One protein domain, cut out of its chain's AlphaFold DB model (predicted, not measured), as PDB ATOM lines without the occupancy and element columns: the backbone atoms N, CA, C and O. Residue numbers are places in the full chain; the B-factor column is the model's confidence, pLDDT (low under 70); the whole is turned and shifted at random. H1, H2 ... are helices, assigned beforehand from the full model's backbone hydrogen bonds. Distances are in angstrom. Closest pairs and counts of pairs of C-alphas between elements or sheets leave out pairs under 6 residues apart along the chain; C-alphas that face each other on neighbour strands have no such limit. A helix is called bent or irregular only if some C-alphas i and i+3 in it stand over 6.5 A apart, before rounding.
ATOM      1  N   PHE A 225      22.752  30.658  20.145       79.19
ATOM      2  CA  PHE A 225      23.763  31.418  20.891       79.19
ATOM      3  C   PHE A 225      24.029  30.883  22.304       79.19
ATOM      4  O   PHE A 225      25.081  31.182  22.871       79.19
ATOM      5  N   ALA A 226      23.175  29.992  22.824       79.44
ATOM      6  CA  ALA A 226      23.437  29.263  24.066       79.44
ATOM      7  C   ALA A 226      24.619  28.276  23.950       79.44
ATOM      8  O   ALA A 226      25.121  27.804  24.968       79.44
ATOM      9  N   ILE A 227      25.110  28.000  22.732       86.19
ATOM     10  CA  ILE A 227      26.335  27.219  22.510       86.19
ATOM     11  C   ILE A 227      27.614  28.027  22.786       86.19
ATOM     12  O   ILE A 227      28.684  27.460  22.972       86.19
ATOM     13  N   ILE A 228      27.556  29.364  22.823       86.12
ATOM     14  CA  ILE A 228      28.768  30.181  23.003       86.12
ATOM     15  C   ILE A 228      29.419  29.943  24.380       86.12
ATOM     16  O   ILE A 228      30.635  29.748  24.413       86.12
ATOM     17  N   PRO A 229      28.679  29.888  25.509       85.12
ATOM     18  CA  PRO A 229      29.257  29.510  26.800       85.12
ATOM     19  C   PRO A 229      29.929  28.130  26.798       85.12
ATOM     20  O   PRO A 229      30.990  27.971  27.399       85.12
ATOM     21  N   THR A 230      29.360  27.137  26.106       84.31
ATOM     22  CA  THR A 230      29.957  25.793  26.037       84.31
ATOM     23  C   THR A 230      31.216  25.785  25.173       84.31
ATOM     24  O   THR A 230      32.226  25.214  25.583       84.31
ATOM     25  N   LEU A 231      31.216  26.494  24.039       88.69
ATOM     26  CA  LEU A 231      32.412  26.710  23.218       88.69
ATOM     27  C   LEU A 231      33.506  27.459  23.981       88.69
ATOM     28  O   LEU A 231      34.683  27.129  23.845       88.69
ATOM     29  N   PHE A 232      33.137  28.439  24.808       88.88
ATOM     30  CA  PHE A 232      34.077  29.116  25.694       88.88
ATOM     31  C   PHE A 232      34.738  28.118  26.653       88.88
ATOM     32  O   PHE A 232      35.966  28.033  26.670       88.88
ATOM     33  N   LEU A 233      33.955  27.322  27.387       86.81
ATOM     34  CA  LEU A 233      34.496  26.316  28.308       86.81
ATOM     35  C   LEU A 233      35.411  25.318  27.587       86.81
ATOM     36  O   LEU A 233      36.520  25.059  28.050       86.81
ATOM     37  N   LEU A 234      34.995  24.825  26.418       88.25
ATOM     38  CA  LEU A 234      35.810  23.932  25.597       88.25
ATOM     39  C   LEU A 234      37.129  24.592  25.175       88.25
ATOM     40  O   LEU A 234      38.183  23.966  25.245       88.25
ATOM     41  N   SER A 235      37.089  25.862  24.769       88.25
ATOM     42  CA  SER A 235      38.287  26.595  24.356       88.25
ATOM     43  C   SER A 235      39.285  26.792  25.504       88.25
ATOM     44  O   SER A 235      40.486  26.692  25.272       88.25
ATOM     45  N   VAL A 236      38.804  27.007  26.737       85.75
ATOM     46  CA  VAL A 236      39.655  27.118  27.935       85.75
ATOM     47  C   VAL A 236      40.303  25.772  28.252       85.75
ATOM     48  O   VAL A 236      41.514  25.706  28.441       85.75
ATOM     49  N   LEU A 237      39.529  24.682  28.215       86.25
ATOM     50  CA  LEU A 237      40.065  23.331  28.411       86.25
ATOM     51  C   LEU A 237      41.139  22.987  27.367       86.25
ATOM     52  O   LEU A 237      42.175  22.413  27.704       86.25
ATOM     53  N   LEU A 238      40.915  23.356  26.103       86.94
ATOM     54  CA  LEU A 238      41.904  23.195  25.037       86.94
ATOM     55  C   LEU A 238      43.155  24.043  25.286       86.94
ATOM     56  O   LEU A 238      44.260  23.546  25.085       86.94
ATOM     57  N   GLN A 239      43.000  25.286  25.747       86.19
ATOM     58  CA  GLN A 239      44.117  26.169  26.082       86.19
ATOM     59  C   GLN A 239      44.999  25.578  27.190       86.19
ATOM     60  O   GLN A 239      46.222  25.567  27.050       86.19
ATOM     61  N   ASP A 240      44.397  25.053  28.259       82.94
ATOM     62  CA  ASP A 240      45.135  24.447  29.373       82.94
ATOM     63  C   ASP A 240      45.890  23.188  28.927       82.94
ATOM     64  O   ASP A 240      47.055  22.986  29.278       82.94
ATOM     65  N   ARG A 241      45.269  22.355  28.079       83.62
ATOM     66  CA  ARG A 241      45.940  21.192  27.476       83.62
ATOM     67  C   ARG A 241      47.094  21.604  26.570       83.62
ATOM     68  O   ARG A 241      48.161  21.002  26.642       83.62
ATOM     69  N   LEU A 242      46.898  22.630  25.747       84.75
ATOM     70  CA  LEU A 242      47.919  23.153  24.843       84.75
ATOM     71  C   LEU A 242      49.112  23.721  25.618       84.75
ATOM     72  O   LEU A 242      50.252  23.461  25.250       84.75
ATOM     73  N   PHE A 243      48.859  24.424  26.725       83.19
ATOM     74  CA  PHE A 243      49.909  24.909  27.615       83.19
ATOM     75  C   PHE A 243      50.775  23.761  28.145       83.19
ATOM     76  O   PHE A 243      51.995  23.828  28.033       83.19
ATOM     77  N   LEU A 244      50.151  22.690  28.653       80.50
ATOM     78  CA  LEU A 244      50.859  21.520  29.184       80.50
ATOM     79  C   LEU A 244      51.643  20.761  28.104       80.50
ATOM     80  O   LEU A 244      52.774  20.348  28.340       80.50
ATOM     81  N   LEU A 245      51.061  20.580  26.915       81.06
ATOM     82  CA  LEU A 245      51.702  19.861  25.808       81.06
ATOM     83  C   LEU A 245      52.886  20.626  25.205       81.06
ATOM     84  O   LEU A 245      53.795  20.009  24.655       81.06
ATOM     85  N   LEU A 246      52.864  21.958  25.287       79.75
ATOM     86  CA  LEU A 246      53.896  22.837  24.739       79.75
ATOM     87  C   LEU A 246      54.857  23.375  25.799       79.75
ATOM     88  O   LEU A 246      55.670  24.243  25.484       79.75
ATOM     89  N   ASP A 247      54.775  22.917  27.048       75.44
ATOM     90  CA  ASP A 247      55.757  23.273  28.066       75.44
ATOM     91  C   ASP A 247      56.950  22.301  28.015       75.44
ATOM     92  O   ASP A 247      56.797  21.120  28.335       75.44
ATOM     93  N   PRO A 248      58.163  22.768  27.651       66.19
ATOM     94  CA  PRO A 248      59.353  21.919  27.620       66.19
ATOM     95  C   PRO A 248      59.766  21.382  28.999       66.19
ATOM     96  O   PRO A 248      60.605  20.489  29.067       66.19
ATOM     97  N   ARG A 249      59.210  21.918  30.094       66.56
ATOM     98  CA  ARG A 249      59.496  21.484  31.472       66.56
ATOM     99  C   ARG A 249      58.599  20.341  31.945       66.56
ATOM    100  O   ARG A 249      58.863  19.773  33.001       66.56
ATOM    101  N   PHE A 250      57.544  20.023  31.198       61.06
ATOM    102  CA  PHE A 250      56.563  19.013  31.573       61.06
ATOM    103  C   PHE A 250      56.804  17.739  30.757       61.06
ATOM    104  O   PHE A 250      56.449  17.662  29.583       61.06
ATOM    105  N   SER A 251      57.423  16.720  31.357       52.88
ATOM    106  CA  SER A 251      57.503  15.375  30.777       52.88
ATOM    107  C   SER A 251      56.402  14.505  31.379       52.88
ATOM    108  O   SER A 251      56.360  14.259  32.583       52.88
ATOM    109  N   ILE A 252      55.467  14.048  30.544       53.22
ATOM    110  CA  ILE A 252      54.457  13.080  30.981       53.22
ATOM    111  C   ILE A 252      55.133  11.706  30.973       53.22
ATOM    112  O   ILE A 252      55.351  11.135  29.907       53.22
ATOM    113  N   SER A 261      53.307  11.985  23.947       53.84
ATOM    114  CA  SER A 261      54.164  12.648  24.914       53.84
ATOM    115  C   SER A 261      54.302  14.124  24.536       53.84
ATOM    116  O   SER A 261      54.284  14.481  23.355       53.84
ATOM    117  N   SER A 262      54.465  15.005  25.525       60.78
ATOM    118  CA  SER A 262      54.811  16.418  25.299       60.78
ATOM    119  C   SER A 262      56.005  16.566  24.342       60.78
ATOM    120  O   SER A 262      56.038  17.479  23.518       60.78
ATOM    121  N   SER A 263      56.931  15.596  24.334       65.75
ATOM    122  CA  SER A 263      58.013  15.502  23.349       65.75
ATOM    123  C   SER A 263      57.538  15.353  21.901       65.75
ATOM    124  O   SER A 263      58.154  15.950  21.019       65.75
ATOM    125  N   LEU A 264      56.450  14.628  21.621       74.69
ATOM    126  CA  LEU A 264      55.915  14.499  20.262       74.69
ATOM    127  C   LEU A 264      55.275  15.813  19.794       74.69
ATOM    128  O   LEU A 264      55.597  16.288  18.708       74.69
ATOM    129  N   ALA A 265      54.454  16.456  20.632       78.19
ATOM    130  CA  ALA A 265      53.849  17.755  20.314       78.19
ATOM    131  C   ALA A 265      54.913  18.839  20.065       78.19
ATOM    132  O   ALA A 265      54.855  19.560  19.067       78.19
ATOM    133  N   ILE A 266      55.936  18.911  20.924       81.75
ATOM    134  CA  ILE A 266      57.072  19.823  20.746       81.75
ATOM    135  C   ILE A 266      57.814  19.522  19.440       81.75
ATOM    136  O   ILE A 266      58.166  20.453  18.718       81.75
ATOM    137  N   THR A 267      58.038  18.247  19.109       83.88
ATOM    138  CA  THR A 267      58.734  17.848  17.873       83.88
ATOM    139  C   THR A 267      57.944  18.241  16.629       83.88
ATOM    140  O   THR A 267      58.519  18.810  15.702       83.88
ATOM    141  N   VAL A 268      56.624  18.032  16.627       85.50
ATOM    142  CA  VAL A 268      55.739  18.455  15.530       85.50
ATOM    143  C   VAL A 268      55.786  19.972  15.346       85.50
ATOM    144  O   VAL A 268      55.989  20.442  14.227       85.50
ATOM    145  N   ILE A 269      55.674  20.752  16.429       85.75
ATOM    146  CA  ILE A 269      55.758  22.216  16.330       85.75
ATOM    147  C   ILE A 269      57.150  22.668  15.883       85.75
ATOM    148  O   ILE A 269      57.241  23.589  15.079       85.75
ATOM    149  N   LYS A 270      58.233  22.033  16.346       86.88
ATOM    150  CA  LYS A 270      59.593  22.327  15.865       86.88
ATOM    151  C   LYS A 270      59.735  22.053  14.368       86.88
ATOM    152  O   LYS A 270      60.294  22.889  13.666       86.88
ATOM    153  N   GLY A 271      59.207  20.929  13.882       89.38
ATOM    154  CA  GLY A 271      59.206  20.586  12.459       89.38
ATOM    155  C   GLY A 271      58.416  21.589  11.619       89.38
ATOM    156  O   GLY A 271      58.915  22.072  10.606       89.38
ATOM    157  N   PHE A 272      57.223  21.976  12.081       88.75
ATOM    158  CA  PHE A 272      56.425  23.021  11.436       88.75
ATOM    159  C   PHE A 272      57.117  24.389  11.472       88.75
ATOM    160  O   PHE A 272      57.131  25.096  10.475       88.75
ATOM    161  N   ALA A 273      57.731  24.764  12.595       89.50
ATOM    162  CA  ALA A 273      58.474  26.014  12.709       89.50
ATOM    163  C   ALA A 273      59.645  26.055  11.712       89.50
ATOM    164  O   ALA A 273      59.816  27.048  11.008       89.50
ATOM    165  N   ALA A 274      60.384  24.949  11.583       90.12
ATOM    166  CA  ALA A 274      61.474  24.824  10.624       90.12
ATOM    167  C   ALA A 274      60.995  24.933   9.166       90.12
ATOM    168  O   ALA A 274      61.660  25.591   8.369       90.12
ATOM    169  N   SER A 275      59.834  24.362   8.815       91.94
ATOM    170  CA  SER A 275      59.316  24.417   7.437       91.94
ATOM    171  C   SER A 275      58.930  25.827   6.982       91.94
ATOM    172  O   SER A 275      58.985  26.120   5.790       91.94
ATOM    173  N   ILE A 276      58.592  26.715   7.922       89.69
ATOM    174  CA  ILE A 276      58.280  28.128   7.660       89.69
ATOM    175  C   ILE A 276      59.431  29.080   8.025       89.69
ATOM    176  O   ILE A 276      59.248  30.296   8.003       89.69
ATOM    177  N   GLY A 277      60.607  28.549   8.380       87.75
ATOM    178  CA  GLY A 277      61.787  29.341   8.741       87.75
ATOM    179  C   GLY A 277      61.652  30.141  10.045       87.75
ATOM    180  O   GLY A 277      62.358  31.130  10.229       87.75
ATOM    181  N   LEU A 278      60.748  29.749  10.947       87.44
ATOM    182  CA  LEU A 278      60.538  30.395  12.245       87.44
ATOM    183  C   LEU A 278      61.129  29.571  13.393       87.44
ATOM    184  O   LEU A 278      61.335  28.363  13.298       87.44
ATOM    185  N   SER A 279      61.379  30.230  14.525       87.69
ATOM    186  CA  SER A 279      61.785  29.537  15.747       87.69
ATOM    187  C   SER A 279      60.584  28.905  16.458       87.69
ATOM    188  O   SER A 279      59.453  29.395  16.379       87.69
ATOM    189  N   TYR A 280      60.843  27.833  17.212       84.94
ATOM    190  CA  TYR A 280      59.833  27.162  18.036       84.94
ATOM    191  C   TYR A 280      59.103  28.133  18.977       84.94
ATOM    192  O   TYR A 280      57.880  28.081  19.070       84.94
ATOM    193  N   GLU A 281      59.826  29.059  19.614       83.12
ATOM    194  CA  GLU A 281      59.233  30.031  20.541       83.12
ATOM    195  C   GLU A 281      58.254  30.986  19.848       83.12
ATOM    196  O   GLU A 281      57.219  31.319  20.421       83.12
ATOM    197  N   VAL A 282      58.524  31.384  18.600       83.75
ATOM    198  CA  VAL A 282      57.618  32.253  17.830       83.75
ATOM    199  C   VAL A 282      56.325  31.515  17.490       83.75
ATOM    200  O   VAL A 282      55.235  32.050  17.701       83.75
ATOM    201  N   VAL A 283      56.425  30.272  17.011       86.62
ATOM    202  CA  VAL A 283      55.242  29.461  16.687       86.62
ATOM    203  C   VAL A 283      54.448  29.126  17.948       86.62
ATOM    204  O   VAL A 283      53.227  29.278  17.961       86.62
ATOM    205  N   ARG A 284      55.127  28.741  19.034       86.69
ATOM    206  CA  ARG A 284      54.512  28.497  20.343       86.69
ATOM    207  C   ARG A 284      53.764  29.733  20.835       86.69
ATOM    208  O   ARG A 284      52.596  29.625  21.201       86.69
ATOM    209  N   PHE A 285      54.398  30.905  20.806       84.12
ATOM    210  CA  PHE A 285      53.767  32.166  21.192       84.12
ATOM    211  C   PHE A 285      52.527  32.466  20.343       84.12
ATOM    212  O   PHE A 285      51.487  32.830  20.894       84.12
ATOM    213  N   ALA A 286      52.602  32.275  19.022       86.06
ATOM    214  CA  ALA A 286      51.476  32.499  18.119       86.06
ATOM    215  C   ALA A 286      50.298  31.566  18.436       86.06
ATOM    216  O   ALA A 286      49.173  32.032  18.612       86.06
ATOM    217  N   VAL A 287      50.561  30.267  18.584       88.50
ATOM    218  CA  VAL A 287      49.555  29.246  18.915       88.50
ATOM    219  C   VAL A 287      48.884  29.544  20.261       88.50
ATOM    220  O   VAL A 287      47.654  29.585  20.346       88.50
ATOM    221  N   MET A 288      49.673  29.844  21.298       87.06
ATOM    222  CA  MET A 288      49.160  30.194  22.627       87.06
ATOM    223  C   MET A 288      48.355  31.500  22.616       87.06
ATOM    224  O   MET A 288      47.306  31.588  23.260       87.06
ATOM    225  N   SER A 289      48.812  32.502  21.863       87.50
ATOM    226  CA  SER A 289      48.124  33.790  21.732       87.50
ATOM    227  C   SER A 289      46.791  33.641  21.007       87.50
ATOM    228  O   SER A 289      45.781  34.152  21.484       87.50
ATOM    229  N   ILE A 290      46.753  32.904  19.892       90.06
ATOM    230  CA  ILE A 290      45.520  32.641  19.137       90.06
ATOM    231  C   ILE A 290      44.512  31.899  20.013       90.06
ATOM    232  O   ILE A 290      43.367  32.335  20.111       90.06
ATOM    233  N   SER A 291      44.940  30.829  20.693       89.81
ATOM    234  CA  SER A 291      44.082  30.075  21.613       89.81
ATOM    235  C   SER A 291      43.498  30.982  22.702       89.81
ATOM    236  O   SER A 291      42.279  31.034  22.867       89.81
ATOM    237  N   SER A 292      44.339  31.791  23.357       89.00
ATOM    238  CA  SER A 292      43.884  32.739  24.380       89.00
ATOM    239  C   SER A 292      42.899  33.773  23.827       89.00
ATOM    240  O   SER A 292      41.915  34.100  24.489       89.00
ATOM    241  N   ASN A 293      43.137  34.290  22.619       92.06
ATOM    242  CA  ASN A 293      42.270  35.278  21.979       92.06
ATOM    243  C   ASN A 293      40.895  34.692  21.655       92.06
ATOM    244  O   ASN A 293      39.883  35.338  21.924       92.06
ATOM    245  N   VAL A 294      40.846  33.466  21.122       92.88
ATOM    246  CA  VAL A 294      39.588  32.763  20.831       92.88
ATOM    247  C   VAL A 294      38.772  32.593  22.109       92.88
ATOM    248  O   VAL A 294      37.611  33.001  22.142       92.88
ATOM    249  N   SER A 295      39.384  32.084  23.182       92.00
ATOM    250  CA  SER A 295      38.702  31.916  24.467       92.00
ATOM    251  C   SER A 295      38.171  33.232  25.023       92.00
ATOM    252  O   SER A 295      37.015  33.307  25.434       92.00
ATOM    253  N   MET A 296      38.970  34.299  25.000       93.88
ATOM    254  CA  MET A 296      38.546  35.591  25.544       93.88
ATOM    255  C   MET A 296      37.471  36.279  24.694       93.88
ATOM    256  O   MET A 296      36.578  36.918  25.249       93.88
ATOM    257  N   ILE A 297      37.502  36.133  23.366       94.69
ATOM    258  CA  ILE A 297      36.438  36.644  22.490       94.69
ATOM    259  C   ILE A 297      35.137  35.883  22.752       94.69
ATOM    260  O   ILE A 297      34.105  36.520  22.964       94.69
ATOM    261  N   LEU A 298      35.180  34.546  22.799       93.38
ATOM    262  CA  LEU A 298      34.011  33.721  23.123       93.38
ATOM    263  C   LEU A 298      33.435  34.094  24.488       93.38
ATOM    264  O   LEU A 298      32.226  34.272  24.607       93.38
ATOM    265  N   PHE A 299      34.295  34.301  25.487       93.44
ATOM    266  CA  PHE A 299      33.886  34.786  26.798       93.44
ATOM    267  C   PHE A 299      33.165  36.134  26.719       93.44
ATOM    268  O   PHE A 299      32.058  36.266  27.230       93.44
ATOM    269  N   CYS A 300      33.757  37.138  26.065       94.50
ATOM    270  CA  CYS A 300      33.163  38.474  25.982       94.50
ATOM    271  C   CYS A 300      31.809  38.456  25.260       94.50
ATOM    272  O   CYS A 300      30.865  39.116  25.696       94.50
ATOM    273  N   VAL A 301      31.697  37.674  24.181       92.38
ATOM    274  CA  VAL A 301      30.446  37.510  23.432       92.38
ATOM    275  C   VAL A 301      29.405  36.761  24.267       92.38
ATOM    276  O   VAL A 301      28.258  37.202  24.317       92.38
ATOM    277  N   ALA A 302      29.792  35.693  24.974       91.12
ATOM    278  CA  ALA A 302      28.914  34.975  25.896       91.12
ATOM    279  C   ALA A 302      28.396  35.896  27.005       91.12
ATOM    280  O   ALA A 302      27.199  35.922  27.266       91.12
ATOM    281  N   GLN A 303      29.272  36.690  27.626       91.31
ATOM    282  CA  GLN A 303      28.881  37.620  28.683       91.31
ATOM    283  C   GLN A 303      27.936  38.703  28.168       91.31
ATOM    284  O   GLN A 303      26.953  39.013  28.832       91.31
ATOM    285  N   LEU A 304      28.177  39.248  26.973       89.62
ATOM    286  CA  LEU A 304      27.249  40.201  26.365       89.62
ATOM    287  C   LEU A 304      25.888  39.557  26.062       89.62
ATOM    288  O   LEU A 304      24.855  40.187  26.280       89.62
ATOM    289  N   TRP A 305      25.874  38.318  25.571       87.56
ATOM    290  CA  TRP A 305      24.642  37.567  25.331       87.56
ATOM    291  C   TRP A 305      23.858  37.335  26.630       87.56
ATOM    292  O   TRP A 305      22.695  37.726  26.711       87.56
ATOM    293  N   ILE A 306      24.518  36.809  27.671       86.81
ATOM    294  CA  ILE A 306      23.937  36.613  29.009       86.81
ATOM    295  C   ILE A 306      23.403  37.938  29.553       86.81
ATOM    296  O   ILE A 306      22.262  38.002  30.004       86.81
ATOM    297  N   ALA A 307      24.191  39.012  29.472       87.81
ATOM    298  CA  ALA A 307      23.794  40.323  29.965       87.81
ATOM    299  C   ALA A 307      22.522  40.823  29.265       87.81
ATOM    300  O   ALA A 307      21.604  41.268  29.943       87.81
ATOM    301  N   ASN A 308      22.401  40.677  27.942       83.62
ATOM    302  CA  ASN A 308      21.177  41.066  27.232       83.62
ATOM    303  C   ASN A 308      19.951  40.212  27.619       83.62
ATOM    304  O   ASN A 308      18.844  40.738  27.666       83.62
ATOM    305  N   ILE A 309      20.126  38.924  27.945       80.69
ATOM    306  CA  ILE A 309      19.031  38.059  28.428       80.69
ATOM    307  C   ILE A 309      18.598  38.430  29.850       80.69
ATOM    308  O   ILE A 309      17.405  38.430  30.165       80.69
ATOM    309  N   CYS A 310      19.565  38.697  30.727       79.44
ATOM    310  CA  CYS A 310      19.318  38.961  32.140       79.44
ATOM    311  C   CYS A 310      18.806  40.383  32.403       79.44
ATOM    312  O   CYS A 310      18.069  40.576  33.364       79.44
ATOM    313  N   ILE A 311      19.194  41.364  31.579       77.50
ATOM    314  CA  ILE A 311      18.963  42.796  31.844       77.50
ATOM    315  C   ILE A 311      17.674  43.328  31.202       77.50
ATOM    316  O   ILE A 311      17.178  44.348  31.668       77.50
ATOM    317  N   ASN A 312      17.083  42.636  30.215       62.72
ATOM    318  CA  ASN A 312      15.774  43.011  29.654       62.72
ATOM    319  C   ASN A 312      14.679  42.960  30.741       62.72
ATOM    320  O   ASN A 312      14.196  41.882  31.083       62.72
TER     321      ASN A 312
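What this domain is: This is residues 225 to 252 and 261 to 312 of the 390 residues of the protein "Acyl_transf_3 domain-containing protein" of Methanosarcina barkeri 227 (UniProt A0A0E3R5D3). One long helix, H3, makes the length of the model, with H1 running back alongside it the opposite way and the shorter H2 set crosswise over one end of the pair. The far end of H3, from residue 307 on, sticks out past H1. The printed part has 80 residues with three named helices, in the order H1, H2, H3, and no named strand; the class is all helix. The whole is loose, with a radius of gyration of the C-alphas of 16.3 A, and elongated, spanning 52 by 28 by 17 A.

Where its parts are: H3, residues 280 to 311, is 45.9 A from first to last C-alpha; C-alpha 280 is at (59.833, 27.162, 18.036), and C-alpha 311 is at (18.963, 42.796, 31.844). H1, residues 225 to 245, is 30.6 A long and begins with C-alpha 225 at (23.763, 31.418, 20.891). It is neither bent nor irregular, but only just: C-alphas 226 and 229 are 6.4 A apart. H2, residues 262 to 275, is 20.1 A long.

How they stand to each other: H3 and H1 touch at a shallow tilt of 25 degrees, opposite ways; their closest C-alphas, those of Leu 298 and Phe 232, are 5.3 A apart. H3 touches H2 with residues 280 to 284 alone, about perpendicular at 73 degrees; the closest C-alphas, of Tyr 280 and Lys 270, are 5.3 A apart. H1 touches H2 with residues 244 to 245 alone, about perpendicular at 86 degrees; the closest C-alphas, of Leu 245 and Ser 262, are 4.7 A apart. The helix packing is mostly crossed, but only just, with 1 of 3 touching pairs at a shallow tilt. In H2 and H3 every O i to N i+4 pair is within hydrogen-bond range; in H1 15 of 17 are.

The domain as a whole: The two C-alphas farthest apart, of Ala 274 and Asn 312, are 52.7 A apart. Residues 307 to 312, of which 307 to 311 belong to H3, stand free. Residues 253 to 260 are not printed, in the link across the cut from H1 to H2; C-alphas 252 and 261 are 6.1 A apart. The link from H2 to H3 is tight, with 4 residues. The mean pLDDT of the printed part is 83.5; residues 248 to 252, 261 to 263 and 312 are under 70.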